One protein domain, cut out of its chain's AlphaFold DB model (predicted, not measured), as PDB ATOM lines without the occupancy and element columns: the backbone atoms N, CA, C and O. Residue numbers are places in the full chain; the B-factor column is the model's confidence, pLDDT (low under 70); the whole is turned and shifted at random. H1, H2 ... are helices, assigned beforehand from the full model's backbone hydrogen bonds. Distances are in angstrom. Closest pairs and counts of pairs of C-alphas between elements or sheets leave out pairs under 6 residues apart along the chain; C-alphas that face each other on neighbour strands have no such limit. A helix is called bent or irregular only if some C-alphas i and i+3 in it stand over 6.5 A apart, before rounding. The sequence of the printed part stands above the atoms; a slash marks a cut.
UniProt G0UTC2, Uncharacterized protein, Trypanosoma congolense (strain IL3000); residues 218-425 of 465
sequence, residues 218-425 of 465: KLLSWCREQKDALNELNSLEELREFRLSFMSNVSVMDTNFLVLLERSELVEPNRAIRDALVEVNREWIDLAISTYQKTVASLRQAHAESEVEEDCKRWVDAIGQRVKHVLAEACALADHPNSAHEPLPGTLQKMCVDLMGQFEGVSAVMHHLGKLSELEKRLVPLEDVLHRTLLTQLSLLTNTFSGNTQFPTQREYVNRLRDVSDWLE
ATOM      1  N   LYS A 218    -101.610  87.489  11.265       91.31
ATOM      2  CA  LYS A 218    -102.968  87.888  10.868       91.31
ATOM      3  C   LYS A 218    -102.945  89.105   9.948       91.31
ATOM      4  O   LYS A 218    -103.590  89.068   8.909       91.31
ATOM      5  N   LEU A 219    -102.177  90.141  10.295       89.94
ATOM      6  CA  LEU A 219    -102.043  91.335   9.453       89.94
ATOM      7  C   LEU A 219    -101.405  91.010   8.102       89.94
ATOM      8  O   LEU A 219    -101.857  91.502   7.074       89.94
ATOM      9  N   LEU A 220    -100.391  90.146   8.104       92.25
ATOM     10  CA  LEU A 220     -99.744  89.660   6.891       92.25
ATOM     11  C   LEU A 220    -100.734  88.912   5.981       92.25
ATOM     12  O   LEU A 220    -100.785  89.184   4.786       92.25
ATOM     13  N   SER A 221    -101.525  87.989   6.547       93.44
ATOM     14  CA  SER A 221    -102.573  87.253   5.817       93.44
ATOM     15  C   SER A 221    -103.584  88.214   5.218       93.44
ATOM     16  O   SER A 221    -103.839  88.163   4.023       93.44
ATOM     17  N   TRP A 222    -104.070  89.156   6.026       93.19
ATOM     18  CA  TRP A 222    -105.019  90.160   5.576       93.19
ATOM     19  C   TRP A 222    -104.450  91.005   4.427       93.19
ATOM     20  O   TRP A 222    -105.117  91.165   3.413       93.19
ATOM     21  N   CYS A 223    -103.199  91.480   4.514       92.69
ATOM     22  CA  CYS A 223    -102.575  92.242   3.422       92.69
ATOM     23  C   CYS A 223    -102.496  91.427   2.121       92.69
ATOM     24  O   CYS A 223    -102.733  91.970   1.044       92.69
ATOM     25  N   ARG A 224    -102.181  90.130   2.214       93.19
ATOM     26  CA  ARG A 224    -102.132  89.227   1.054       93.19
ATOM     27  C   ARG A 224    -103.518  88.991   0.462       93.19
ATOM     28  O   ARG A 224    -103.683  89.159  -0.736       93.19
ATOM     29  N   GLU A 225    -104.515  88.724   1.299       94.00
ATOM     30  CA  GLU A 225    -105.914  88.585   0.877       94.00
ATOM     31  C   GLU A 225    -106.419  89.854   0.174       94.00
ATOM     32  O   GLU A 225    -107.084  89.768  -0.855       94.00
ATOM     33  N   GLN A 226    -106.063  91.042   0.676       93.62
ATOM     34  CA  GLN A 226    -106.408  92.307   0.022       93.62
ATOM     35  C   GLN A 226    -105.693  92.494  -1.322       93.62
ATOM     36  O   GLN A 226    -106.286  93.041  -2.247       93.62
ATOM     37  N   LYS A 227    -104.438  92.050  -1.456       92.94
ATOM     38  CA  LYS A 227    -103.726  92.073  -2.744       92.94
ATOM     39  C   LYS A 227    -104.352  91.119  -3.754       92.94
ATOM     40  O   LYS A 227    -104.505  91.490  -4.913       92.94
ATOM     41  N   ASP A 228    -104.718  89.920  -3.320       93.88
ATOM     42  CA  ASP A 228    -105.379  88.937  -4.175       93.88
ATOM     43  C   ASP A 228    -106.736  89.477  -4.644       93.88
ATOM     44  O   ASP A 228    -106.989  89.520  -5.847       93.88
ATOM     45  N   ALA A 229    -107.537  90.035  -3.729       92.62
ATOM     46  CA  ALA A 229    -108.789  90.707  -4.071       92.62
ATOM     47  C   ALA A 229    -108.567  91.869  -5.048       92.62
ATOM     48  O   ALA A 229    -109.252  91.956  -6.063       92.62
ATOM     49  N   LEU A 230    -107.570  92.729  -4.798       94.38
ATOM     50  CA  LEU A 230    -107.206  93.819  -5.704       94.38
ATOM     51  C   LEU A 230    -106.873  93.294  -7.103       94.38
ATOM     52  O   LEU A 230    -107.263  93.925  -8.083       94.38
ATOM     53  N   ASN A 231    -106.171  92.164  -7.222       91.94
ATOM     54  CA  ASN A 231    -105.789  91.565  -8.501       91.94
ATOM     55  C   ASN A 231    -106.990  91.060  -9.311       91.94
ATOM     56  O   ASN A 231    -106.932  91.117 -10.539       91.94
ATOM     57  N   GLU A 232    -108.078  90.663  -8.656       93.25
ATOM     58  CA  GLU A 232    -109.309  90.193  -9.305       93.25
ATOM     59  C   GLU A 232    -110.181  91.328  -9.868       93.25
ATOM     60  O   GLU A 232    -110.960  91.090 -10.792       93.25
ATOM     61  N   LEU A 233    -110.032  92.562  -9.368       92.12
ATOM     62  CA  LEU A 233    -110.837  93.712  -9.811       92.12
ATOM     63  C   LEU A 233    -110.482  94.127 -11.240       92.12
ATOM     64  O   LEU A 233    -109.305  94.316 -11.553       92.12
ATOM     65  N   ASN A 234    -111.480  94.328 -12.096       88.25
ATOM     66  CA  ASN A 234    -111.251  94.692 -13.501       88.25
ATOM     67  C   ASN A 234    -111.956  95.986 -13.913       88.25
ATOM     68  O   ASN A 234    -111.549  96.598 -14.901       88.25
ATOM     69  N   SER A 235    -112.980  96.419 -13.173       89.12
ATOM     70  CA  SER A 235    -113.688  97.667 -13.464       89.12
ATOM     71  C   SER A 235    -113.167  98.845 -12.640       89.12
ATOM     72  O   SER A 235    -112.565  98.700 -11.571       89.12
ATOM     73  N   LEU A 236    -113.387 100.055 -13.155       88.56
ATOM     74  CA  LEU A 236    -112.940 101.286 -12.506       88.56
ATOM     75  C   LEU A 236    -113.816 101.623 -11.291       88.56
ATOM     76  O   LEU A 236    -113.335 102.201 -10.315       88.56
ATOM     77  N   GLU A 237    -115.086 101.229 -11.333       89.75
ATOM     78  CA  GLU A 237    -116.036 101.280 -10.226       89.75
ATOM     79  C   GLU A 237    -115.574 100.397  -9.061       89.75
ATOM     80  O   GLU A 237    -115.414 100.901  -7.949       89.75
ATOM     81  N   GLU A 238    -115.252  99.126  -9.326       90.31
ATOM     82  CA  GLU A 238    -114.711  98.193  -8.326       90.31
ATOM     83  C   GLU A 238    -113.432  98.733  -7.676       90.31
ATOM     84  O   GLU A 238    -113.287  98.711  -6.453       90.31
ATOM     85  N   LEU A 239    -112.505  99.269  -8.479       91.50
ATOM     86  CA  LEU A 239    -111.261  99.847  -7.968       91.50
ATOM     87  C   LEU A 239    -111.503 101.088  -7.101       91.50
ATOM     88  O   LEU A 239    -110.787 101.302  -6.119       91.50
ATOM     89  N   ARG A 240    -112.511 101.908  -7.423       89.38
ATOM     90  CA  ARG A 240    -112.910 103.050  -6.585       89.38
ATOM     91  C   ARG A 240    -113.495 102.588  -5.257       89.38
ATOM     92  O   ARG A 240    -113.107 103.131  -4.225       89.38
ATOM     93  N   GLU A 241    -114.386 101.600  -5.268       91.62
ATOM     94  CA  GLU A 241    -114.966 101.031  -4.045       91.62
ATOM     95  C   GLU A 241    -113.889 100.401  -3.157       91.62
ATOM     96  O   GLU A 241    -113.808 100.706  -1.963       91.62
ATOM     97  N   PHE A 242    -112.991  99.613  -3.753       92.56
ATOM     98  CA  PHE A 242    -111.845  99.044  -3.056       92.56
ATOM     99  C   PHE A 242    -110.951 100.135  -2.467       92.56
ATOM    100  O   PHE A 242    -110.600 100.068  -1.293       92.56
ATOM    101  N   ARG A 243    -110.620 101.184  -3.232       90.81
ATOM    102  CA  ARG A 243    -109.804 102.303  -2.739       90.81
ATOM    103  C   ARG A 243    -110.468 103.016  -1.563       90.81
ATOM    104  O   ARG A 243    -109.774 103.360  -0.611       90.81
ATOM    105  N   LEU A 244    -111.779 103.250  -1.608       89.06
ATOM    106  CA  LEU A 244    -112.512 103.875  -0.502       89.06
ATOM    107  C   LEU A 244    -112.455 103.006   0.761       89.06
ATOM    108  O   LEU A 244    -112.150 103.518   1.838       89.06
ATOM    109  N   SER A 245    -112.669 101.695   0.615       89.38
ATOM    110  CA  SER A 245    -112.533 100.735   1.715       89.38
ATOM    111  C   SER A 245    -111.095 100.661   2.245       89.38
ATOM    112  O   SER A 245    -110.859 100.662   3.454       89.38
ATOM    113  N   PHE A 246    -110.104 100.674   1.353       89.56
ATOM    114  CA  PHE A 246    -108.693 100.695   1.714       89.56
ATOM    115  C   PHE A 246    -108.355 101.948   2.527       89.56
ATOM    116  O   PHE A 246    -107.758 101.838   3.596       89.56
ATOM    117  N   MET A 247    -108.806 103.128   2.084       86.75
ATOM    118  CA  MET A 247    -108.596 104.388   2.802       86.75
ATOM    119  C   MET A 247    -109.248 104.396   4.188       86.75
ATOM    120  O   MET A 247    -108.647 104.926   5.121       86.75
ATOM    121  N   SER A 248    -110.421 103.777   4.368       86.69
ATOM    122  CA  SER A 248    -111.024 103.663   5.704       86.69
ATOM    123  C   SER A 248    -110.255 102.715   6.631       86.69
ATOM    124  O   SER A 248    -110.321 102.871   7.847       86.69
ATOM    125  N   ASN A 249    -109.497 101.764   6.077       85.75
ATOM    126  CA  ASN A 249    -108.668 100.831   6.842       85.75
ATOM    127  C   ASN A 249    -107.277 101.382   7.201       85.75
ATOM    128  O   ASN A 249    -106.622 100.807   8.069       85.75
ATOM    129  N   VAL A 250    -106.827 102.491   6.596       83.69
ATOM    130  CA  VAL A 250    -105.495 103.076   6.866       83.69
ATOM    131  C   VAL A 250    -105.320 103.419   8.346       83.69
ATOM    132  O   VAL A 250    -104.357 102.978   8.963       83.69
ATOM    133  N   SER A 251    -106.282 104.118   8.952       77.19
ATOM    134  CA  SER A 251    -106.199 104.524  10.366       77.19
ATOM    135  C   SER A 251    -106.192 103.332  11.333       77.19
ATOM    136  O   SER A 251    -105.524 103.353  12.371       77.19
ATOM    137  N   VAL A 252    -106.917 102.267  10.980       84.19
ATOM    138  CA  VAL A 252    -106.944 101.013  11.739       84.19
ATOM    139  C   VAL A 252    -105.591 100.314  11.642       84.19
ATOM    140  O   VAL A 252    -105.067  99.852  12.655       84.19
ATOM    141  N   MET A 253    -104.995 100.273  10.449       82.81
ATOM    142  CA  MET A 253    -103.666  99.701  10.247       82.81
ATOM    143  C   MET A 253    -102.584 100.484  10.986       82.81
ATOM    144  O   MET A 253    -101.781  99.858  11.671       82.81
ATOM    145  N   ASP A 254    -102.610 101.816  10.950       77.00
ATOM    146  CA  ASP A 254    -101.675 102.652  11.713       77.00
ATOM    147  C   ASP A 254    -101.762 102.358  13.217       77.00
ATOM    148  O   ASP A 254    -100.744 102.158  13.883       77.00
ATOM    149  N   THR A 255    -102.982 102.230  13.746       77.25
ATOM    150  CA  THR A 255    -103.209 101.855  15.150       77.25
ATOM    151  C   THR A 255    -102.666 100.455  15.449       77.25
ATOM    152  O   THR A 255    -101.982 100.255  16.452       77.25
ATOM    153  N   ASN A 256    -102.916  99.479  14.570       81.75
ATOM    154  CA  ASN A 256    -102.403  98.117  14.724       81.75
ATOM    155  C   ASN A 256    -100.866  98.080  14.718       81.75
ATOM    156  O   ASN A 256    -100.270  97.364  15.523       81.75
ATOM    157  N   PHE A 257    -100.221  98.859  13.846       80.06
ATOM    158  CA  PHE A 257     -98.764  98.981  13.800       80.06
ATOM    159  C   PHE A 257     -98.199  99.606  15.073       80.06
ATOM    160  O   PHE A 257     -97.234  99.069  15.615       80.06
ATOM    161  N   LEU A 258     -98.813 100.678  15.581       75.00
ATOM    162  CA  LEU A 258     -98.408 101.306  16.841       75.00
ATOM    163  C   LEU A 258     -98.509 100.323  18.013       75.00
ATOM    164  O   LEU A 258     -97.542 100.151  18.750       75.00
ATOM    165  N   VAL A 259     -99.620  99.591  18.130       76.06
ATOM    166  CA  VAL A 259     -99.796  98.575  19.180       76.06
ATOM    167  C   VAL A 259     -98.749  97.460  19.069       76.06
ATOM    168  O   VAL A 259     -98.221  96.995  20.081       76.06
ATOM    169  N   LEU A 260     -98.428  97.005  17.854       77.31
ATOM    170  CA  LEU A 260     -97.373  96.009  17.648       77.31
ATOM    171  C   LEU A 260     -95.987  96.554  18.011       77.31
ATOM    172  O   LEU A 260     -95.183  95.812  18.577       77.31
ATOM    173  N   LEU A 261     -95.720  97.830  17.725       75.38
ATOM    174  CA  LEU A 261     -94.475  98.508  18.073       75.38
ATOM    175  C   LEU A 261     -94.327  98.624  19.596       75.38
ATOM    176  O   LEU A 261     -93.349  98.118  20.139       75.38
ATOM    177  N   GLU A 262     -95.325  99.173  20.293       72.56
ATOM    178  CA  GLU A 262     -95.339  99.314  21.758       72.56
ATOM    179  C   GLU A 262     -95.137  97.962  22.455       72.56
ATOM    180  O   GLU A 262     -94.333  97.813  23.376       72.56
ATOM    181  N   ARG A 263     -95.815  96.916  21.971       73.69
ATOM    182  CA  ARG A 263     -95.657  95.558  22.511       73.69
ATOM    183  C   ARG A 263     -94.292  94.951  22.197       73.69
ATOM    184  O   ARG A 263     -93.843  94.081  22.943       73.69
ATOM    185  N   SER A 264     -93.640  95.371  21.114       73.19
ATOM    186  CA  SER A 264     -92.298  94.903  20.754       73.19
ATOM    187  C   SER A 264     -91.206  95.486  21.652       73.19
ATOM    188  O   SER A 264     -90.227  94.788  21.924       73.19
ATOM    189  N   GLU A 265     -91.395  96.700  22.184       68.56
ATOM    190  CA  GLU A 265     -90.461  97.328  23.132       68.56
ATOM    191  C   GLU A 265     -90.299  96.482  24.402       68.56
ATOM    192  O   GLU A 265     -89.190  96.304  24.905       68.56
ATOM    193  N   LEU A 266     -91.391  95.863  24.864       65.12
ATOM    194  CA  LEU A 266     -91.415  94.995  26.047       65.12
ATOM    195  C   LEU A 266     -90.608  93.700  25.884       65.12
ATOM    196  O   LEU A 266     -90.352  92.998  26.865       65.12
ATOM    197  N   VAL A 267     -90.232  93.347  24.652       67.44
ATOM    198  CA  VAL A 267     -89.559  92.083  24.352       67.44
ATOM    199  C   VAL A 267     -88.033  92.242  24.247       67.44
ATOM    200  O   VAL A 267     -87.352  91.212  24.259       67.44
ATOM    201  N   GLU A 268     -87.483  93.475  24.269       56.94
ATOM    202  CA  GLU A 268     -86.038  93.794  24.111       56.94
ATOM    203  C   GLU A 268     -85.431  93.149  22.831       56.94
ATOM    204  O   GLU A 268     -86.145  92.410  22.157       56.94
ATOM    205  N   PRO A 269     -84.201  93.457  22.348       58.72
ATOM    206  CA  PRO A 269     -83.881  93.339  20.916       58.72
ATOM    207  C   PRO A 269     -83.971  91.902  20.371       58.72
ATOM    208  O   PRO A 269     -83.008  91.135  20.347       58.72
ATOM    209  N   ASN A 270     -85.155  91.557  19.865       67.00
ATOM    210  CA  ASN A 270     -85.483  90.279  19.274       67.00
ATOM    211  C   ASN A 270     -85.519  90.461  17.761       67.00
ATOM    212  O   ASN A 270     -86.454  91.033  17.195       67.00
ATOM    213  N   ARG A 271     -84.477  89.952  17.100       76.00
ATOM    214  CA  ARG A 271     -84.338  90.014  15.644       76.00
ATOM    215  C   ARG A 271     -85.572  89.474  14.919       76.00
ATOM    216  O   ARG A 271     -85.983  90.086  13.946       76.00
ATOM    217  N   ALA A 272     -86.181  88.393  15.407       78.81
ATOM    218  CA  ALA A 272     -87.348  87.803  14.758       78.81
ATOM    219  C   ALA A 272     -88.562  88.743  14.779       78.81
ATOM    220  O   ALA A 272     -89.290  88.817  13.798       78.81
ATOM    221  N   ILE A 273     -88.754  89.497  15.867       77.12
ATOM    222  CA  ILE A 273     -89.841  90.482  15.965       77.12
ATOM    223  C   ILE A 273     -89.570  91.674  15.054       77.12
ATOM    224  O   ILE A 273     -90.469  92.113  14.347       77.12
ATOM    225  N   ARG A 274     -88.332  92.174  15.020       77.00
ATOM    226  CA  ARG A 274     -87.963  93.266  14.112       77.00
ATOM    227  C   ARG A 274     -88.153  92.871  12.648       77.00
ATOM    228  O   ARG A 274     -88.730  93.639  11.887       77.00
ATOM    229  N   ASP A 275     -87.675  91.691  12.265       83.06
ATOM    230  CA  ASP A 275     -87.781  91.197  10.892       83.06
ATOM    231  C   ASP A 275     -89.268  91.001  10.516       83.06
ATOM    232  O   ASP A 275     -89.681  91.410   9.432       83.06
ATOM    233  N   ALA A 276     -90.099  90.519  11.450       83.69
ATOM    234  CA  ALA A 276     -91.552  90.435  11.285       83.69
ATOM    235  C   ALA A 276     -92.220  91.821  11.126       83.69
ATOM    236  O   ALA A 276     -93.020  92.035  10.217       83.69
ATOM    237  N   LEU A 277     -91.889  92.809  11.962       81.12
ATOM    238  CA  LEU A 277     -92.444  94.165  11.830       81.12
ATOM    239  C   LEU A 277     -92.107  94.792  10.468       81.12
ATOM    240  O   LEU A 277     -92.974  95.394   9.835       81.12
ATOM    241  N   VAL A 278     -90.870  94.605   9.995       83.88
ATOM    242  CA  VAL A 278     -90.441  95.063   8.666       83.88
ATOM    243  C   VAL A 278     -91.210  94.345   7.557       83.88
ATOM    244  O   VAL A 278     -91.625  94.998   6.603       83.88
ATOM    245  N   GLU A 279     -91.427  93.032   7.675       88.31
ATOM    246  CA  GLU A 279     -92.174  92.251   6.683       88.31
ATOM    247  C   GLU A 279     -93.621  92.740   6.545       88.31
ATOM    248  O   GLU A 279     -94.051  93.053   5.437       88.31
ATOM    249  N   VAL A 280     -94.360  92.889   7.650       88.06
ATOM    250  CA  VAL A 280     -95.757  93.355   7.579       88.06
ATOM    251  C   VAL A 280     -95.855  94.796   7.093       88.06
ATOM    252  O   VAL A 280     -96.743  95.098   6.299       88.06
ATOM    253  N   ASN A 281     -94.925  95.677   7.474       86.12
ATOM    254  CA  ASN A 281     -94.921  97.032   6.927       86.12
ATOM    255  C   ASN A 281     -94.615  97.051   5.426       86.12
ATOM    256  O   ASN A 281     -95.243  97.784   4.667       86.12
ATOM    257  N   ARG A 282     -93.688  96.208   4.965       89.25
ATOM    258  CA  ARG A 282     -93.407  96.072   3.537       89.25
ATOM    259  C   ARG A 282     -94.643  95.620   2.767       89.25
ATOM    260  O   ARG A 282     -94.950  96.218   1.744       89.25
ATOM    261  N   GLU A 283     -95.350  94.604   3.255       90.75
ATOM    262  CA  GLU A 283     -96.573  94.104   2.615       90.75
ATOM    263  C   GLU A 283     -97.687  95.156   2.574       90.75
ATOM    264  O   GLU A 283     -98.364  95.293   1.556       90.75
ATOM    265  N   TRP A 284     -97.841  95.935   3.647       90.44
ATOM    266  CA  TRP A 284     -98.803  97.033   3.719       90.44
ATOM    267  C   TRP A 284     -98.497  98.152   2.713       90.44
ATOM    268  O   TRP A 284     -99.373  98.570   1.954       90.44
ATOM    269  N   ILE A 285     -97.244  98.611   2.661       88.62
ATOM    270  CA  ILE A 285     -96.818  99.654   1.721       88.62
ATOM    271  C   ILE A 285     -96.931  99.159   0.276       88.62
ATOM    272  O   ILE A 285     -97.410  99.889  -0.590       88.62
ATOM    273  N   ASP A 286     -96.569  97.904   0.017       90.31
ATOM    274  CA  ASP A 286     -96.697  97.293  -1.303       90.31
ATOM    275  C   ASP A 286     -98.164  97.147  -1.746       90.31
ATOM    276  O   ASP A 286     -98.480  97.372  -2.913       90.31
ATOM    277  N   LEU A 287     -99.093  96.859  -0.825       91.50
ATOM    278  CA  LEU A 287    -100.535  96.900  -1.099       91.50
ATOM    279  C   LEU A 287    -101.003  98.320  -1.464       91.50
ATOM    280  O   LEU A 287    -101.751  98.487  -2.430       91.50
ATOM    281  N   ALA A 288    -100.538  99.351  -0.749       90.00
ATOM    282  CA  ALA A 288    -100.869 100.745  -1.058       90.00
ATOM    283  C   ALA A 288    -100.369 101.156  -2.456       90.00
ATOM    284  O   ALA A 288    -101.114 101.744  -3.245       90.00
ATOM    285  N   ILE A 289     -99.126 100.791  -2.785       89.81
ATOM    286  CA  ILE A 289     -98.528 101.017  -4.106       89.81
ATOM    287  C   ILE A 289     -99.305 100.270  -5.189       89.81
ATOM    288  O   ILE A 289     -99.661 100.873  -6.199       89.81
ATOM    289  N   SER A 290     -99.602  98.987  -4.976       91.38
ATOM    290  CA  SER A 290    -100.337  98.160  -5.941       91.38
ATOM    291  C   SER A 290    -101.722  98.743  -6.217       91.38
ATOM    292  O   SER A 290    -102.144  98.837  -7.370       91.38
ATOM    293  N   THR A 291    -102.409  99.212  -5.171       91.38
ATOM    294  CA  THR A 291    -103.719  99.871  -5.288       91.38
ATOM    295  C   THR A 291    -103.621 101.125  -6.154       91.38
ATOM    296  O   THR A 291    -104.428 101.318  -7.066       91.38
ATOM    297  N   TYR A 292    -102.610 101.964  -5.911       90.31
ATOM    298  CA  TYR A 292    -102.343 103.153  -6.719       90.31
ATOM    299  C   TYR A 292    -102.037 102.796  -8.179       90.31
ATOM    300  O   TYR A 292    -102.702 103.306  -9.079       90.31
ATOM    301  N   GLN A 293    -101.088 101.890  -8.421       90.19
ATOM    302  CA  GLN A 293    -100.661 101.494  -9.765       90.19
ATOM    303  C   GLN A 293    -101.812 100.904 -10.574       90.19
ATOM    304  O   GLN A 293    -102.008 101.296 -11.724       90.19
ATOM    305  N   LYS A 294    -102.608 100.014  -9.973       92.19
ATOM    306  CA  LYS A 294    -103.757  99.408 -10.649       92.19
ATOM    307  C   LYS A 294    -104.835 100.443 -10.968       92.19
ATOM    308  O   LYS A 294    -105.319 100.487 -12.094       92.19
ATOM    309  N   THR A 295    -105.134 101.346 -10.030       90.31
ATOM    310  CA  THR A 295    -106.086 102.449 -10.259       90.31
ATOM    311  C   THR A 295    -105.623 103.364 -11.394       90.31
ATOM    312  O   THR A 295    -106.413 103.722 -12.264       90.31
ATOM    313  N   VAL A 296    -104.342 103.739 -11.404       89.00
ATOM    314  CA  VAL A 296    -103.757 104.590 -12.447       89.00
ATOM    315  C   VAL A 296    -103.755 103.879 -13.799       89.00
ATOM    316  O   VAL A 296    -104.107 104.495 -14.799       89.00
ATOM    317  N   ALA A 297    -103.418 102.590 -13.850       89.31
ATOM    318  CA  ALA A 297    -103.462 101.811 -15.083       89.31
ATOM    319  C   ALA A 297    -104.881 101.748 -15.671       89.31
ATOM    320  O   ALA A 297    -105.058 102.023 -16.856       89.31
ATOM    321  N   SER A 298    -105.896 101.477 -14.846       89.94
ATOM    322  CA  SER A 298    -107.295 101.466 -15.291       89.94
ATOM    323  C   SER A 298    -107.790 102.851 -15.716       89.94
ATOM    324  O   SER A 298    -108.512 102.957 -16.703       89.94
ATOM    325  N   LEU A 299    -107.370 103.925 -15.035       88.81
ATOM    326  CA  LEU A 299    -107.666 105.301 -15.460       88.81
ATOM    327  C   LEU A 299    -107.032 105.634 -16.812       88.81
ATOM    328  O   LEU A 299    -107.699 106.219 -17.658       88.81
ATOM    329  N   ARG A 300    -105.775 105.233 -17.036       87.88
ATOM    330  CA  ARG A 300    -105.078 105.413 -18.319       87.88
ATOM    331  C   ARG A 300    -105.783 104.668 -19.446       87.88
ATOM    332  O   ARG A 300    -105.933 105.215 -20.535       87.88
ATOM    333  N   GLN A 301    -106.238 103.443 -19.183       89.19
ATOM    334  CA  GLN A 301    -107.009 102.668 -20.150       89.19
ATOM    335  C   GLN A 301    -108.341 103.357 -20.484       89.19
ATOM    336  O   GLN A 301    -108.623 103.592 -21.654       89.19
ATOM    337  N   ALA A 302    -109.113 103.759 -19.471       88.50
ATOM    338  CA  ALA A 302    -110.376 104.467 -19.676       88.50
ATOM    339  C   ALA A 302    -110.184 105.813 -20.404       88.50
ATOM    340  O   ALA A 302    -110.990 106.174 -21.257       88.50
ATOM    341  N   HIS A 303    -109.106 106.546 -20.104       87.75
ATOM    342  CA  HIS A 303    -108.747 107.781 -20.812       87.75
ATOM    343  C   HIS A 303    -108.472 107.516 -22.294       87.75
ATOM    344  O   HIS A 303    -109.032 108.203 -23.148       87.75
ATOM    345  N   ALA A 304    -107.673 106.488 -22.600       87.25
ATOM    346  CA  ALA A 304    -107.358 106.095 -23.971       87.25
ATOM    347  C   ALA A 304    -108.606 105.689 -24.777       87.25
ATOM    348  O   ALA A 304    -108.666 105.965 -25.970       87.25
ATOM    349  N   GLU A 305    -109.603 105.079 -24.133       89.12
ATOM    350  CA  GLU A 305    -110.877 104.691 -24.757       89.12
ATOM    351  C   GLU A 305    -111.866 105.864 -24.918       89.12
ATOM    352  O   GLU A 305    -112.801 105.771 -25.707       89.12
ATOM    353  N   SER A 306    -111.684 106.971 -24.189       88.81
ATOM    354  CA  SER A 306    -112.661 108.072 -24.127       88.81
ATOM    355  C   SER A 306    -112.608 109.073 -25.288       88.81
ATOM    356  O   SER A 306    -113.505 109.904 -25.392       88.81
ATOM    357  N   GLU A 307    -111.542 109.060 -26.097       90.44
ATOM    358  CA  GLU A 307    -111.258 110.020 -27.189       90.44
ATOM    359  C   GLU A 307    -111.173 111.512 -26.767       90.44
ATOM    360  O   GLU A 307    -110.838 112.375 -27.578       90.44
ATOM    361  N   VAL A 308    -111.363 111.838 -25.480       90.44
ATOM    362  CA  VAL A 308    -111.418 113.218 -24.957       90.44
ATOM    363  C   VAL A 308    -110.160 114.019 -25.291       90.44
ATOM    364  O   VAL A 308    -110.240 115.199 -25.628       90.44
ATOM    365  N   GLU A 309    -108.982 113.396 -25.223       91.50
ATOM    366  CA  GLU A 309    -107.725 114.071 -25.562       91.50
ATOM    367  C   GLU A 309    -107.667 114.481 -27.042       91.50
ATOM    368  O   GLU A 309    -107.175 115.567 -27.358       91.50
ATOM    369  N   GLU A 310    -108.173 113.642 -27.948       92.19
ATOM    370  CA  GLU A 310    -108.207 113.934 -29.383       92.19
ATOM    371  C   GLU A 310    -109.203 115.053 -29.694       92.19
ATOM    372  O   GLU A 310    -108.874 115.984 -30.435       92.19
ATOM    373  N   ASP A 311    -110.372 115.032 -29.055       92.12
ATOM    374  CA  ASP A 311    -111.366 116.097 -29.166       92.12
ATOM    375  C   ASP A 311    -110.842 117.434 -28.634       92.12
ATOM    376  O   ASP A 311    -111.020 118.479 -29.271       92.12
ATOM    377  N   CYS A 312    -110.126 117.423 -27.508       92.81
ATOM    378  CA  CYS A 312    -109.470 118.612 -26.975       92.81
ATOM    379  C   CYS A 312    -108.390 119.148 -27.930       92.81
ATOM    380  O   CYS A 312    -108.348 120.357 -28.172       92.81
ATOM    381  N   LYS A 313    -107.556 118.281 -28.530       92.12
ATOM    382  CA  LYS A 313    -106.575 118.685 -29.561       92.12
ATOM    383  C   LYS A 313    -107.271 119.320 -30.760       92.12
ATOM    384  O   LYS A 313    -106.935 120.434 -31.155       92.12
ATOM    385  N   ARG A 314    -108.316 118.671 -31.280       92.06
ATOM    386  CA  ARG A 314    -109.118 119.183 -32.397       92.06
ATOM    387  C   ARG A 314    -109.760 120.529 -32.073       92.06
ATOM    388  O   ARG A 314    -109.842 121.403 -32.944       92.06
ATOM    389  N   TRP A 315    -110.213 120.713 -30.834       92.44
ATOM    390  CA  TRP A 315    -110.731 121.996 -30.391       92.44
ATOM    391  C   TRP A 315    -109.642 123.067 -30.450       92.44
ATOM    392  O   TRP A 315    -109.871 124.112 -31.049       92.44
ATOM    393  N   VAL A 316    -108.455 122.804 -29.904       88.75
ATOM    394  CA  VAL A 316    -107.342 123.769 -29.884       88.75
ATOM    395  C   VAL A 316    -106.877 124.122 -31.300       88.75
ATOM    396  O   VAL A 316    -106.703 125.303 -31.607       88.75
ATOM    397  N   ASP A 317    -106.738 123.121 -32.166       87.81
ATOM    398  CA  ASP A 317    -106.140 123.283 -33.491       87.81
ATOM    399  C   ASP A 317    -107.097 123.917 -34.509       87.81
ATOM    400  O   ASP A 317    -106.668 124.684 -35.371       87.81
ATOM    401  N   ALA A 318    -108.399 123.623 -34.421       87.62
ATOM    402  CA  ALA A 318    -109.362 124.019 -35.449       87.62
ATOM    403  C   ALA A 318    -110.553 124.823 -34.916       87.62
ATOM    404  O   ALA A 318    -110.902 125.863 -35.477       87.62
ATOM    405  N   ILE A 319    -111.223 124.350 -33.864       88.00
ATOM    406  CA  ILE A 319    -112.508 124.932 -33.437       88.00
ATOM    407  C   ILE A 319    -112.287 126.254 -32.701       88.00
ATOM    408  O   ILE A 319    -112.955 127.241 -32.995       88.00
ATOM    409  N   GLY A 320    -111.316 126.298 -31.795       87.31
ATOM    410  CA  GLY A 320    -110.991 127.457 -30.981       87.31
ATOM    411  C   GLY A 320    -110.600 128.660 -31.835       87.31
ATOM    412  O   GLY A 320    -111.136 129.747 -31.640       87.31
ATOM    413  N   GLN A 321    -109.742 128.465 -32.841       86.50
ATOM    414  CA  GLN A 321    -109.364 129.541 -33.764       86.50
ATOM    415  C   GLN A 321    -110.573 130.092 -34.529       86.50
ATOM    416  O   GLN A 321    -110.726 131.306 -34.656       86.50
ATOM    417  N   ARG A 322    -111.480 129.214 -34.981       88.38
ATOM    418  CA  ARG A 322    -112.714 129.628 -35.665       88.38
ATOM    419  C   ARG A 322    -113.649 130.399 -34.738       88.38
ATOM    420  O   ARG A 322    -114.162 131.435 -35.142       88.38
ATOM    421  N   VAL A 323    -113.844 129.936 -33.503       87.00
ATOM    422  CA  VAL A 323    -114.669 130.629 -32.499       87.00
ATOM    423  C   VAL A 323    -114.088 132.006 -32.184       87.00
ATOM    424  O   VAL A 323    -114.821 132.990 -32.200       87.00
ATOM    425  N   LYS A 324    -112.771 132.100 -31.978       87.56
ATOM    426  CA  LYS A 324    -112.086 133.375 -31.738       87.56
ATOM    427  C   LYS A 324    -112.254 134.340 -32.912       87.56
ATOM    428  O   LYS A 324    -112.514 135.517 -32.693       87.56
ATOM    429  N   HIS A 325    -112.138 133.843 -34.142       89.00
ATOM    430  CA  HIS A 325    -112.330 134.649 -35.344       89.00
ATOM    431  C   HIS A 325    -113.765 135.181 -35.454       89.00
ATOM    432  O   HIS A 325    -113.945 136.384 -35.603       89.00
ATOM    433  N   VAL A 326    -114.774 134.321 -35.277       88.62
ATOM    434  CA  VAL A 326    -116.193 134.719 -35.319       88.62
ATOM    435  C   VAL A 326    -116.528 135.735 -34.223       88.62
ATOM    436  O   VAL A 326    -117.225 136.710 -34.488       88.62
ATOM    437  N   LEU A 327    -116.017 135.549 -33.001       86.56
ATOM    438  CA  LEU A 327    -116.218 136.507 -31.909       86.56
ATOM    439  C   LEU A 327    -115.550 137.857 -32.205       86.56
ATOM    440  O   LEU A 327    -116.143 138.899 -31.940       86.56
ATOM    441  N   ALA A 328    -114.350 137.850 -32.791       87.38
ATOM    442  CA  ALA A 328    -113.657 139.073 -33.189       87.38
ATOM    443  C   ALA A 328    -114.393 139.820 -34.317       87.38
ATOM    444  O   ALA A 328    -114.523 141.041 -34.252       87.38
ATOM    445  N   GLU A 329    -114.914 139.103 -35.317       86.69
ATOM    446  CA  GLU A 329    -115.740 139.686 -36.383       86.69
ATOM    447  C   GLU A 329    -117.051 140.264 -35.837       86.69
ATOM    448  O   GLU A 329    -117.429 141.377 -36.197       86.69
ATOM    449  N   ALA A 330    -117.722 139.552 -34.927       83.69
ATOM    450  CA  ALA A 330    -118.946 140.023 -34.285       83.69
ATOM    451  C   ALA A 330    -118.713 141.295 -33.451       83.69
ATOM    452  O   ALA A 330    -119.517 142.226 -33.529       83.69
ATOM    453  N   CYS A 331    -117.595 141.377 -32.718       82.94
ATOM    454  CA  CYS A 331    -117.173 142.608 -32.045       82.94
ATOM    455  C   CYS A 331    -116.956 143.750 -33.048       82.94
ATOM    456  O   CYS A 331    -117.513 144.828 -32.870       82.94
ATOM    457  N   ALA A 332    -116.211 143.506 -34.132       82.94
ATOM    458  CA  ALA A 332    -115.894 144.528 -35.132       82.94
ATOM    459  C   ALA A 332    -117.137 145.069 -35.867       82.94
ATOM    460  O   ALA A 332    -117.208 146.257 -36.178       82.94
ATOM    461  N   LEU A 333    -118.129 144.214 -36.137       78.38
ATOM    462  CA  LEU A 333    -119.406 144.613 -36.741       78.38
ATOM    463  C   LEU A 333    -120.278 145.426 -35.774       78.38
ATOM    464  O   LEU A 333    -120.938 146.385 -36.187       78.38
ATOM    465  N   ALA A 334    -120.267 145.063 -34.490       74.06
ATOM    466  CA  ALA A 334    -120.974 145.803 -33.451       74.06
ATOM    467  C   ALA A 334    -120.346 147.186 -33.185       74.06
ATOM    468  O   ALA A 334    -121.077 148.134 -32.910       74.06
ATOM    469  N   ASP A 335    -119.027 147.313 -33.357       72.50
ATOM    470  CA  ASP A 335    -118.258 148.563 -33.248       72.50
ATOM    471  C   ASP A 335    -118.393 149.508 -34.460       72.50
ATOM    472  O   ASP A 335    -117.853 150.619 -34.461       72.50
ATOM    473  N   HIS A 336    -119.097 149.100 -35.518       74.56
ATOM    474  CA  HIS A 336    -119.189 149.905 -36.733       74.56
ATOM    475  C   HIS A 336    -120.049 151.178 -36.510       74.56
ATOM    476  O   HIS A 336    -121.157 151.097 -35.980       74.56
ATOM    477  N   PRO A 337    -119.610 152.372 -36.964       65.69
ATOM    478  CA  PRO A 337    -120.252 153.658 -36.641       65.69
ATOM    479  C   PRO A 337    -121.703 153.799 -37.132       65.69
ATOM    480  O   PRO A 337    -122.477 154.556 -36.555       65.69
ATOM    481  N   ASN A 338    -122.097 153.040 -38.159       64.81
ATOM    482  CA  ASN A 338    -123.481 153.001 -38.654       64.81
ATOM    483  C   ASN A 338    -124.427 152.137 -37.790       64.81
ATOM    484  O   ASN A 338    -125.639 152.223 -37.961       64.81
ATOM    485  N   SER A 339    -123.891 151.321 -36.878       57.59
ATOM    486  CA  SER A 339    -124.629 150.415 -35.983       57.59
ATOM    487  C   SER A 339    -125.024 151.083 -34.658       57.59
ATOM    488  O   SER A 339    -125.840 150.553 -33.909       57.59
ATOM    489  N   ALA A 340    -124.457 152.255 -34.352       56.84
ATOM    490  CA  ALA A 340    -124.500 152.889 -33.032       56.84
ATOM    491  C   ALA A 340    -125.891 153.389 -32.580       56.84
ATOM    492  O   ALA A 340    -126.048 153.828 -31.441       56.84
ATOM    493  N   HIS A 341    -126.899 153.352 -33.456       57.72
ATOM    494  CA  HIS A 341    -128.252 153.838 -33.163       57.72
ATOM    495  C   HIS A 341    -129.223 152.747 -32.687       57.72
ATOM    496  O   HIS A 341    -130.324 153.079 -32.246       57.72
ATOM    497  N   GLU A 342    -128.827 151.471 -32.719       60.09
ATOM    498  CA  GLU A 342    -129.641 150.364 -32.211       60.09
ATOM    499  C   GLU A 342    -129.092 149.822 -30.872       60.09
ATOM    500  O   GLU A 342    -127.880 149.775 -30.666       60.09
ATOM    501  N   PRO A 343    -129.956 149.383 -29.935       61.56
ATOM    502  CA  PRO A 343    -129.531 148.837 -28.642       61.56
ATOM    503  C   PRO A 343    -128.988 147.396 -28.717       61.56
ATOM    504  O   PRO A 343    -128.260 146.980 -27.818       61.56
ATOM    505  N   LEU A 344    -129.326 146.632 -29.766       62.59
ATOM    506  CA  LEU A 344    -128.866 145.248 -29.980       62.59
ATOM    507  C   LEU A 344    -127.342 145.116 -30.220       62.59
ATOM    508  O   LEU A 344    -126.736 144.209 -29.650       62.59
ATOM    509  N   PRO A 345    -126.704 145.989 -31.023       73.19
ATOM    510  CA  PRO A 345    -125.253 146.002 -31.221       73.19
ATOM    511  C   PRO A 345    -124.444 146.111 -29.922       73.19
ATOM    512  O   PRO A 345    -123.490 145.359 -29.736       73.19
ATOM    513  N   GLY A 346    -124.853 146.968 -28.980       70.69
ATOM    514  CA  GLY A 346    -124.120 147.174 -27.723       70.69
ATOM    515  C   GLY A 346    -124.177 145.978 -26.761       70.69
ATOM    516  O   GLY A 346    -123.180 145.638 -26.121       70.69
ATOM    517  N   THR A 347    -125.320 145.291 -26.666       80.06
ATOM    518  CA  THR A 347    -125.437 144.050 -25.877       80.06
ATOM    519  C   THR A 347    -124.674 142.896 -26.514       80.06
ATOM    520  O   THR A 347    -123.994 142.161 -25.795       80.06
ATOM    521  N   LEU A 348    -124.729 142.762 -27.843       80.81
ATOM    522  CA  LEU A 348    -123.959 141.759 -28.581       80.81
ATOM    523  C   LEU A 348    -122.452 141.958 -28.373       80.81
ATOM    524  O   LEU A 348    -121.743 140.998 -28.070       80.81
ATOM    525  N   GLN A 349    -121.976 143.201 -28.470       82.19
ATOM    526  CA  GLN A 349    -120.577 143.549 -28.245       82.19
ATOM    527  C   GLN A 349    -120.116 143.144 -26.845       82.19
ATOM    528  O   GLN A 349    -119.112 142.449 -26.703       82.19
ATOM    529  N   LYS A 350    -120.872 143.527 -25.809       84.81
ATOM    530  CA  LYS A 350    -120.545 143.178 -24.423       84.81
ATOM    531  C   LYS A 350    -120.461 141.661 -24.228       84.81
ATOM    532  O   LYS A 350    -119.485 141.178 -23.667       84.81
ATOM    533  N   MET A 351    -121.431 140.909 -24.753       85.69
ATOM    534  CA  MET A 351    -121.417 139.443 -24.687       85.69
ATOM    535  C   MET A 351    -120.209 138.834 -25.407       85.69
ATOM    536  O   MET A 351    -119.617 137.884 -24.902       85.69
ATOM    537  N   CYS A 352    -119.828 139.365 -26.571       86.06
ATOM    538  CA  CYS A 352    -118.677 138.864 -27.321       86.06
ATOM    539  C   CYS A 352    -117.354 139.166 -26.602       86.06
ATOM    540  O   CYS A 352    -116.490 138.295 -26.544       86.06
ATOM    541  N   VAL A 353    -117.213 140.351 -25.999       84.88
ATOM    542  CA  VAL A 353    -116.054 140.706 -25.164       84.88
ATOM    543  C   VAL A 353    -115.962 139.797 -23.936       84.88
ATOM    544  O   VAL A 353    -114.890 139.252 -23.666       84.88
ATOM    545  N   ASP A 354    -117.079 139.563 -23.242       87.88
ATOM    546  CA  ASP A 354    -117.133 138.665 -22.083       87.88
ATOM    547  C   ASP A 354    -116.757 137.220 -22.475       87.88
ATOM    548  O   ASP A 354    -115.955 136.571 -21.799       87.88
ATOM    549  N   LEU A 355    -117.271 136.724 -23.609       87.81
ATOM    550  CA  LEU A 355    -116.940 135.399 -24.147       87.81
ATOM    551  C   LEU A 355    -115.476 135.291 -24.588       87.81
ATOM    552  O   LEU A 355    -114.849 134.263 -24.342       87.81
ATOM    553  N   MET A 356    -114.904 136.337 -25.192       85.12
ATOM    554  CA  MET A 356    -113.472 136.371 -25.506       85.12
ATOM    555  C   MET A 356    -112.611 136.345 -24.239       85.12
ATOM    556  O   MET A 356    -111.582 135.674 -24.228       85.12
ATOM    557  N   GLY A 357    -113.039 137.010 -23.161       84.62
ATOM    558  CA  GLY A 357    -112.358 136.947 -21.864       84.62
ATOM    559  C   GLY A 357    -112.366 135.540 -21.253       84.62
ATOM    560  O   GLY A 357    -111.368 135.101 -20.686       84.62
ATOM    561  N   GLN A 358    -113.462 134.793 -21.412       87.12
ATOM    562  CA  GLN A 358    -113.568 133.399 -20.949       87.12
ATOM    563  C   GLN A 358    -112.843 132.401 -21.864       87.12
ATOM    564  O   GLN A 358    -112.421 131.331 -21.414       87.12
ATOM    565  N   PHE A 359    -112.682 132.747 -23.142       86.62
ATOM    566  CA  PHE A 359    -112.087 131.882 -24.153       86.62
ATOM    567  C   PHE A 359    -110.655 131.466 -23.799       86.62
ATOM    568  O   PHE A 359    -110.299 130.309 -24.010       86.62
ATOM    569  N   GLU A 360    -109.842 132.359 -23.224       82.50
ATOM    570  CA  GLU A 360    -108.467 132.018 -22.833       82.50
ATOM    571  C   GLU A 360    -108.418 130.918 -21.766       82.50
ATOM    572  O   GLU A 360    -107.610 129.995 -21.872       82.50
ATOM    573  N   GLY A 361    -109.329 130.957 -20.789       85.19
ATOM    574  CA  GLY A 361    -109.433 129.926 -19.756       85.19
ATOM    575  C   GLY A 361    -109.815 128.565 -20.337       85.19
ATOM    576  O   GLY A 361    -109.162 127.561 -20.054       85.19
ATOM    577  N   VAL A 362    -110.826 128.534 -21.211       86.44
ATOM    578  CA  VAL A 362    -111.233 127.304 -21.913       86.44
ATOM    579  C   VAL A 362    -110.097 126.787 -22.794       86.44
ATOM    580  O   VAL A 362    -109.812 125.594 -22.792       86.44
ATOM    581  N   SER A 363    -109.401 127.680 -23.498       85.31
ATOM    582  CA  SER A 363    -108.294 127.317 -24.381       85.31
ATOM    583  C   SER A 363    -107.118 126.714 -23.619       85.31
ATOM    584  O   SER A 363    -106.579 125.694 -24.043       85.31
ATOM    585  N   ALA A 364    -106.785 127.264 -22.450       87.12
ATOM    586  CA  ALA A 364    -105.777 126.694 -21.565       87.12
ATOM    587  C   ALA A 364    -106.170 125.290 -21.075       87.12
ATOM    588  O   ALA A 364    -105.360 124.365 -21.152       87.12
ATOM    589  N   VAL A 365    -107.417 125.099 -20.626       88.88
ATOM    590  CA  VAL A 365    -107.911 123.784 -20.175       88.88
ATOM    591  C   VAL A 365    -107.860 122.761 -21.309       88.88
ATOM    592  O   VAL A 365    -107.287 121.687 -21.134       88.88
ATOM    593  N   MET A 366    -108.381 123.105 -22.489       90.25
ATOM    594  CA  MET A 366    -108.369 122.226 -23.663       90.25
ATOM    595  C   MET A 366    -106.940 121.900 -24.113       90.25
ATOM    596  O   MET A 366    -106.652 120.762 -24.469       90.25
ATOM    597  N   HIS A 367    -106.013 122.858 -24.034       88.25
ATOM    598  CA  HIS A 367    -104.602 122.625 -24.341       88.25
ATOM    599  C   HIS A 367    -103.936 121.645 -23.371       88.25
ATOM    600  O   HIS A 367    -103.150 120.797 -23.794       88.25
ATOM    601  N   HIS A 368    -104.237 121.748 -22.074       88.06
ATOM    602  CA  HIS A 368    -103.694 120.840 -21.067       88.06
ATOM    603  C   HIS A 368    -104.299 119.437 -21.164       88.06
ATOM    604  O   HIS A 368    -103.551 118.460 -21.135       88.06
ATOM    605  N   LEU A 369    -105.621 119.328 -21.339       87.81
ATOM    606  CA  LEU A 369    -106.302 118.047 -21.549       87.81
ATOM    607  C   LEU A 369    -105.844 117.374 -22.844       87.81
ATOM    608  O   LEU A 369    -105.553 116.182 -22.848       87.81
ATOM    609  N   GLY A 370    -105.647 118.161 -23.905       88.81
ATOM    610  CA  GLY A 370    -105.062 117.722 -25.170       88.81
ATOM    611  C   GLY A 370    -103.595 117.283 -25.074       88.81
ATOM    612  O   GLY A 370    -103.021 116.883 -26.075       88.81
ATOM    613  N   LYS A 371    -102.943 117.366 -23.912       90.62
ATOM    614  CA  LYS A 371    -101.565 116.891 -23.696       90.62
ATOM    615  C   LYS A 371    -101.454 115.933 -22.513       90.62
ATOM    616  O   LYS A 371    -100.346 115.678 -22.038       90.62
ATOM    617  N   LEU A 372    -102.578 115.411 -22.021       87.56
ATOM    618  CA  LEU A 372    -102.607 114.615 -20.798       87.56
ATOM    619  C   LEU A 372    -101.708 113.377 -20.904       87.56
ATOM    620  O   LEU A 372    -100.837 113.194 -20.056       87.56
ATOM    621  N   SER A 373    -101.805 112.611 -21.995       88.62
ATOM    622  CA  SER A 373    -100.954 111.433 -22.217       88.62
ATOM    623  C   SER A 373     -99.453 111.758 -22.242       88.62
ATOM    624  O   SER A 373     -98.625 110.961 -21.796       88.62
ATOM    625  N   GLU A 374     -99.058 112.923 -22.767       87.81
ATOM    626  CA  GLU A 374     -97.651 113.348 -22.762       87.81
ATOM    627  C   GLU A 374     -97.165 113.701 -21.355       87.81
ATOM    628  O   GLU A 374     -96.025 113.394 -20.998       87.81
ATOM    629  N   LEU A 375     -98.018 114.351 -20.562       84.62
ATOM    630  CA  LEU A 375     -97.720 114.689 -19.174       84.62
ATOM    631  C   LEU A 375     -97.603 113.424 -18.322       84.62
ATOM    632  O   LEU A 375     -96.643 113.299 -17.563       84.62
ATOM    633  N   GLU A 376     -98.502 112.460 -18.500       84.81
ATOM    634  CA  GLU A 376     -98.452 111.179 -17.796       84.81
ATOM    635  C   GLU A 376     -97.183 110.386 -18.117       84.81
ATOM    636  O   GLU A 376     -96.527 109.886 -17.203       84.81
ATOM    637  N   LYS A 377     -96.751 110.344 -19.386       86.75
ATOM    638  CA  LYS A 377     -95.480 109.703 -19.776       86.75
ATOM    639  C   LYS A 377     -94.270 110.276 -19.035       86.75
ATOM    640  O   LYS A 377     -93.309 109.554 -18.784       86.75
ATOM    641  N   ARG A 378     -94.302 111.561 -18.667       86.25
ATOM    642  CA  ARG A 378     -93.232 112.204 -17.882       86.25
ATOM    643  C   ARG A 378     -93.277 111.833 -16.400       86.25
ATOM    644  O   ARG A 378     -92.252 111.952 -15.733       86.25
ATOM    645  N   LEU A 379     -94.428 111.400 -15.886       83.75
ATOM    646  CA  LEU A 379     -94.604 111.003 -14.487       83.75
ATOM    647  C   LEU A 379     -94.157 109.564 -14.219       83.75
ATOM    648  O   LEU A 379     -93.657 109.303 -13.132       83.75
ATOM    649  N   VAL A 380     -94.233 108.667 -15.206       84.56
ATOM    650  CA  VAL A 380     -93.812 107.255 -15.079       84.56
ATOM    651  C   VAL A 380     -92.443 107.067 -14.393       84.56
ATOM    652  O   VAL A 380     -92.377 106.355 -13.393       84.56
ATOM    653  N   PRO A 381     -91.341 107.720 -14.822       85.56
ATOM    654  CA  PRO A 381     -90.050 107.535 -14.153       85.56
ATOM    655  C   PRO A 381     -90.037 108.058 -12.708       85.56
ATOM    656  O   PRO A 381     -89.271 107.561 -11.884       85.56
ATOM    657  N   LEU A 382     -90.871 109.051 -12.380       84.38
ATOM    658  CA  LEU A 382     -91.013 109.565 -11.017       84.38
ATOM    659  C   LEU A 382     -91.807 108.587 -10.143       84.38
ATOM    660  O   LEU A 382     -91.414 108.354  -9.002       84.38
ATOM    661  N   GLU A 383     -92.864 107.976 -10.686       82.19
ATOM    662  CA  GLU A 383     -93.629 106.902 -10.037       82.19
ATOM    663  C   GLU A 383     -92.713 105.712  -9.699       82.19
ATOM    664  O   GLU A 383     -92.736 105.217  -8.573       82.19
ATOM    665  N   ASP A 384     -91.821 105.319 -10.615       83.12
ATOM    666  CA  ASP A 384     -90.851 104.236 -10.397       83.12
ATOM    667  C   ASP A 384     -89.811 104.555  -9.315       83.12
ATOM    668  O   ASP A 384     -89.353 103.673  -8.577       83.12
ATOM    669  N   VAL A 385     -89.365 105.810  -9.240       84.31
ATOM    670  CA  VAL A 385     -88.447 106.260  -8.185       84.31
ATOM    671  C   VAL A 385     -89.172 106.303  -6.845       84.31
ATOM    672  O   VAL A 385     -88.625 105.822  -5.851       84.31
ATOM    673  N   LEU A 386     -90.402 106.816  -6.813       79.81
ATOM    674  CA  LEU A 386     -91.225 106.866  -5.609       79.81
ATOM    675  C   LEU A 386     -91.496 105.456  -5.077       79.81
ATOM    676  O   LEU A 386     -91.259 105.198  -3.900       79.81
ATOM    677  N   HIS A 387     -91.885 104.530  -5.953       84.12
ATOM    678  CA  HIS A 387     -92.086 103.119  -5.636       84.12
ATOM    679  C   HIS A 387     -90.850 102.508  -4.961       84.12
ATOM    680  O   HIS A 387     -90.932 101.980  -3.851       84.12
ATOM    681  N   ARG A 388     -89.678 102.640  -5.596       84.62
ATOM    682  CA  ARG A 388     -88.416 102.128  -5.040       84.62
ATOM    683  C   ARG A 388     -88.064 102.778  -3.709       84.62
ATOM    684  O   ARG A 388     -87.584 102.085  -2.820       84.62
ATOM    685  N   THR A 389     -88.308 104.081  -3.575       82.19
ATOM    686  CA  THR A 389     -88.009 104.847  -2.359       82.19
ATOM    687  C   THR A 389     -88.885 104.390  -1.197       82.19
ATOM    688  O   THR A 389     -88.357 104.065  -0.138       82.19
ATOM    689  N   LEU A 390     -90.199 104.272  -1.406       79.94
ATOM    690  CA  LEU A 390     -91.163 103.854  -0.380       79.94
ATOM    691  C   LEU A 390     -90.891 102.446   0.161       79.94
ATOM    692  O   LEU A 390     -91.112 102.195   1.343       79.94
ATOM    693  N   LEU A 391     -90.365 101.550  -0.679       83.25
ATOM    694  CA  LEU A 391     -89.988 100.191  -0.286       83.25
ATOM    695  C   LEU A 391     -88.568 100.076   0.289       83.25
ATOM    696  O   LEU A 391     -88.141  98.974   0.647       83.25
ATOM    697  N   THR A 392     -87.815 101.175   0.399       80.88
ATOM    698  CA  THR A 392     -86.517 101.129   1.081       80.88
ATOM    699  C   THR A 392     -86.695 100.831   2.564       80.88
ATOM    700  O   THR A 392     -87.660 101.246   3.204       80.88
ATOM    701  N   GLN A 393     -85.709 100.150   3.145       71.00
ATOM    702  CA  GLN A 393     -85.719  99.830   4.570       71.00
ATOM    703  C   GLN A 393     -85.836 101.084   5.448       71.00
ATOM    704  O   GLN A 393     -86.511 101.040   6.471       71.00
ATOM    705  N   LEU A 394     -85.223 102.200   5.037       69.38
ATOM    706  CA  LEU A 394     -85.342 103.471   5.745       69.38
ATOM    707  C   LEU A 394     -86.788 103.975   5.727       69.38
ATOM    708  O   LEU A 394     -87.330 104.234   6.791       69.38
ATOM    709  N   SER A 395     -87.430 104.048   4.557       72.12
ATOM    710  CA  SER A 395     -88.815 104.520   4.438       72.12
ATOM    711  C   SER A 395     -89.800 103.641   5.208       72.12
ATOM    712  O   SER A 395     -90.688 104.156   5.887       72.12
ATOM    713  N   LEU A 396     -89.598 102.321   5.191       71.44
ATOM    714  CA  LEU A 396     -90.369 101.389   6.013       71.44
ATOM    715  C   LEU A 396     -90.183 101.692   7.508       71.44
ATOM    716  O   LEU A 396     -91.159 101.818   8.244       71.44
ATOM    717  N   LEU A 397     -88.944 101.878   7.960       65.00
ATOM    718  CA  LEU A 397     -88.635 102.241   9.344       65.00
ATOM    719  C   LEU A 397     -88.988 103.687   9.708       65.00
ATOM    720  O   LEU A 397     -88.886 104.039  10.868       65.00
ATOM    721  N   THR A 398     -89.367 104.563   8.785       63.03
ATOM    722  CA  THR A 398     -89.804 105.922   9.143       63.03
ATOM    723  C   THR A 398     -91.316 106.063   9.110       63.03
ATOM    724  O   THR A 398     -91.864 106.775   9.946       63.03
ATOM    725  N   ASN A 399     -91.993 105.357   8.199       61.09
ATOM    726  CA  ASN A 399     -93.450 105.406   8.052       61.09
ATOM    727  C   ASN A 399     -94.189 104.722   9.217       61.09
ATOM    728  O   ASN A 399     -95.329 105.066   9.495       61.09
ATOM    729  N   THR A 400     -93.539 103.794   9.927       57.12
ATOM    730  CA  THR A 400     -94.100 103.121  11.119       57.12
ATOM    731  C   THR A 400     -93.859 103.866  12.435       57.12
ATOM    732  O   THR A 400     -94.423 103.497  13.459       57.12
ATOM    733  N   PHE A 401     -93.040 104.921  12.431       52.44
ATOM    734  CA  PHE A 401     -92.593 105.626  13.637       52.44
ATOM    735  C   PHE A 401     -93.195 107.035  13.704       52.44
ATOM    736  O   PHE A 401     -92.494 108.033  13.885       52.44
ATOM    737  N   SER A 402     -94.517 107.127  13.556       48.22
ATOM    738  CA  SER A 402     -95.265 108.381  13.719       48.22
ATOM    739  C   SER A 402     -95.335 108.856  15.181       48.22
ATOM    740  O   SER A 402     -95.683 110.010  15.429       48.22
ATOM    741  N   GLY A 403     -94.929 108.026  16.150       43.03
ATOM    742  CA  GLY A 403     -94.964 108.356  17.573       43.03
ATOM    743  C   GLY A 403     -93.738 107.896  18.358       43.03
ATOM    744  O   GLY A 403     -93.853 106.946  19.108       43.03
ATOM    745  N   ASN A 404     -92.579 108.549  18.188       41.03
ATOM    746  CA  ASN A 404     -91.658 108.986  19.264       41.03
ATOM    747  C   ASN A 404     -90.432 109.670  18.618       41.03
ATOM    748  O   ASN A 404     -89.580 109.035  17.999       41.03
ATOM    749  N   THR A 405     -90.371 111.000  18.688       46.38
ATOM    750  CA  THR A 405     -89.493 111.834  17.851       46.38
ATOM    751  C   THR A 405     -88.212 112.245  18.580       46.38
ATOM    752  O   THR A 405     -88.160 113.303  19.204       46.38
ATOM    753  N   GLN A 406     -87.141 111.455  18.467       46.31
ATOM    754  CA  GLN A 406     -85.812 111.871  18.960       46.31
ATOM    755  C   GLN A 406     -84.697 111.905  17.902       46.31
ATOM    756  O   GLN A 406     -83.593 112.341  18.214       46.31
ATOM    757  N   PHE A 407     -84.961 111.546  16.640       47.50
ATOM    758  CA  PHE A 407     -83.955 111.644  15.572       47.50
ATOM    759  C   PHE A 407     -84.134 112.908  14.704       47.50
ATOM    760  O   PHE A 407     -85.166 113.044  14.038       47.50
ATOM    761  N   PRO A 408     -83.136 113.822  14.650       49.31
ATOM    762  CA  PRO A 408     -83.193 115.040  13.829       49.31
ATOM    763  C   PRO A 408     -83.417 114.755  12.337       49.31
ATOM    764  O   PRO A 408     -84.231 115.411  11.693       49.31
ATOM    765  N   THR A 409     -82.764 113.720  11.806       49.34
ATOM    766  CA  THR A 409     -82.825 113.316  10.392       49.34
ATOM    767  C   THR A 409     -84.175 112.719   9.993       49.34
ATOM    768  O   THR A 409     -84.633 112.908   8.870       49.34
ATOM    769  N   GLN A 410     -84.857 112.031  10.911       49.38
ATOM    770  CA  GLN A 410     -86.197 111.498  10.663       49.38
ATOM    771  C   GLN A 410     -87.256 112.602  10.707       49.38
ATOM    772  O   GLN A 410     -88.175 112.596   9.893       49.38
ATOM    773  N   ARG A 411     -87.103 113.589  11.602       54.88
ATOM    774  CA  ARG A 411     -87.938 114.798  11.598       54.88
ATOM    775  C   ARG A 411     -87.780 115.562  10.288       54.88
ATOM    776  O   ARG A 411     -88.777 116.004   9.736       54.88
ATOM    777  N   GLU A 412     -86.559 115.678   9.773       59.88
ATOM    778  CA  GLU A 412     -86.314 116.287   8.465       59.88
ATOM    779  C   GLU A 412     -86.988 115.498   7.333       59.88
ATOM    780  O   GLU A 412     -87.660 116.093   6.500       59.88
ATOM    781  N   TYR A 413     -86.890 114.167   7.329       55.50
ATOM    782  CA  TYR A 413     -87.557 113.325   6.331       55.50
ATOM    783  C   TYR A 413     -89.092 113.418   6.394       55.50
ATOM    784  O   TYR A 413     -89.733 113.597   5.362       55.50
ATOM    785  N   VAL A 414     -89.690 113.361   7.590       59.47
ATOM    786  CA  VAL A 414     -91.143 113.526   7.786       59.47
ATOM    787  C   VAL A 414     -91.591 114.935   7.403       59.47
ATOM    788  O   VAL A 414     -92.621 115.087   6.754       59.47
ATOM    789  N   ASN A 415     -90.803 115.960   7.738       61.69
ATOM    790  CA  ASN A 415     -91.052 117.322   7.280       61.69
ATOM    791  C   ASN A 415     -91.000 117.398   5.753       61.69
ATOM    792  O   ASN A 415     -91.923 117.939   5.176       61.69
ATOM    793  N   ARG A 416     -90.013 116.781   5.092       62.06
ATOM    794  CA  ARG A 416     -89.938 116.748   3.624       62.06
ATOM    795  C   ARG A 416     -91.099 115.983   2.989       62.06
ATOM    796  O   ARG A 416     -91.598 116.411   1.958       62.06
ATOM    797  N   LEU A 417     -91.551 114.875   3.580       55.22
ATOM    798  CA  LEU A 417     -92.745 114.162   3.113       55.22
ATOM    799  C   LEU A 417     -94.010 115.006   3.280       55.22
ATOM    800  O   LEU A 417     -94.842 115.030   2.375       55.22
ATOM    801  N   ARG A 418     -94.136 115.730   4.397       63.72
ATOM    802  CA  ARG A 418     -95.213 116.698   4.604       63.72
ATOM    803  C   ARG A 418     -95.117 117.842   3.601       63.72
ATOM    804  O   ARG A 418     -96.112 118.133   2.970       63.72
ATOM    805  N   ASP A 419     -93.938 118.406   3.368       60.53
ATOM    806  CA  ASP A 419     -93.729 119.476   2.390       60.53
ATOM    807  C   ASP A 419     -94.077 119.005   0.969       60.53
ATOM    808  O   ASP A 419     -94.616 119.773   0.179       60.53
ATOM    809  N   VAL A 420     -93.821 117.733   0.636       53.31
ATOM    810  CA  VAL A 420     -94.241 117.113  -0.633       53.31
ATOM    811  C   VAL A 420     -95.756 116.888  -0.677       53.31
ATOM    812  O   VAL A 420     -96.361 117.120  -1.721       53.31
ATOM    813  N   SER A 421     -96.380 116.474   0.428       52.12
ATOM    814  CA  SER A 421     -97.841 116.354   0.545       52.12
ATOM    815  C   SER A 421     -98.520 117.719   0.399       52.12
ATOM    816  O   SER A 421     -99.392 117.885  -0.448       52.12
ATOM    817  N   ASP A 422     -98.036 118.723   1.127       55.75
ATOM    818  CA  ASP A 422     -98.468 120.119   1.070       55.75
ATOM    819  C   ASP A 422     -98.207 120.720  -0.319       55.75
ATOM    820  O   ASP A 422     -98.985 121.537  -0.810       55.75
ATOM    821  N   TRP A 423     -97.129 120.305  -0.994       53.66
ATOM    822  CA  TRP A 423     -96.852 120.668  -2.382       53.66
ATOM    823  C   TRP A 423     -97.830 120.011  -3.358       53.66
ATOM    824  O   TRP A 423     -98.271 120.681  -4.286       53.66
ATOM    825  N   LEU A 424     -98.199 118.739  -3.164       50.72
ATOM    826  CA  LEU A 424     -99.190 118.031  -3.985       50.72
ATOM    827  C   LEU A 424    -100.594 118.630  -3.805       50.72
ATOM    828  O   LEU A 424    -101.267 118.931  -4.791       50.72
ATOM    829  N   GLU A 425    -101.003 118.895  -2.565       48.72
ATOM    830  CA  GLU A 425    -102.256 119.586  -2.227       48.72
ATOM    831  C   GLU A 425    -102.248 121.046  -2.710       48.72
ATOM    832  O   GLU A 425    -103.222 121.562  -3.265       48.72
TER     833      GLU A 425
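AT A GLANCE: This is residues 218 to 425 of the 465 residues of an uncharacterized protein of Trypanosoma congolense (strain IL3000) (UniProt G0UTC2). The long helix H3 is the spine of a body in which H1 and H2a pack beside it as a bundle of three; beyond one end of H3 an arm, the helical hairpin of H4b and H5, carries the length onward. H6 folds back along H3, the short H7 crosses H3, and H8 is attached loosely, its residues 415 to 425 sticking out. The printed part has 208 residues with eight named helices, H1 to H8 in chain order, and no named strand: all helix. It is extended, with a radius of gyration of the C-alphas of 27.1 A and spans of 94 by 41 by 28 A.

HOW THE PARTS SIT: Start at H3, residues 271 to 305, the hub, which touches three other helices. H1, residues 218 to 232, touches it the same way at a shallow tilt of 17 degrees; look at the closest C-alphas, Leu 220 and Val 280, 5.5 A apart. H2, residues 236 to 265, was assigned as one helix by its hydrogen bonds but is bent: C-alphas 248 and 251 are 6.8 A apart, and its arms H2a, 236 to 248, and H2b, 251 to 265, stand at 43 degrees. H2a touches H3, closest at C-alphas 239 and 295, 6.2 A. H1, H2a and H3 form an up and down bundle, each running against the one before. The hairpin H2b and H3 only just touches, with 3 pairs of C-alphas within 8 A, the closest Ser 264 and Ile 273, 7.0 A. H7, residues 393 to 399, is about perpendicular to H3 at 80 degrees and touches it, closest at C-alphas 281 and 396, 6.4 A. H6, residues 372 to 390, is close but not clearly touching H3, closest at C-alphas 289 and 387, 6.9 A; it is only just irregular, C-alphas 378 and 381 being 6.8 A apart. H8, residues 408 to 425, is close but not clearly touching H7, closest at C-alphas 398 and 410, 6.8 A. H4, residues 308 to 334, one helix by its hydrogen bonds, is bent, C-alphas 317 and 320 being 6.9 A apart; its arms are H4a, 308 to 317, and H4b, 320 to 334. H5, residues 343 to 369, touches H4a, closest at C-alphas 312 and 366, 5.0 A, and forms a hairpin with H4b, closest at C-alphas 334 and 345, 4.8 A. Every O i to N i+4 pair is within hydrogen-bond range in H1, H2a, H2b, H3, H4a, H4b, H7 and H8, against 20 of 23 in H5 and 13 of 15 in H6.

IN THESE COORDINATES: Find C-alpha 271 at (-84.338, 90.014, 15.644); from there H3 runs 50.5 A to C-alpha 305 at (-110.877, 104.691, -24.757). H5 runs 39.2 A, H6 25.8 A and H8 25.3 A, ending at C-alpha 425 at (-102.256, 119.586, -2.227).

THE WHOLE: The C-alphas farthest apart, Glu 268 and Asn 338, are 94.1 A apart. The printed part has no cut and no long link. Confidence is under 70 at residues 265 to 270, 337 to 344, 394 and 397 to 425.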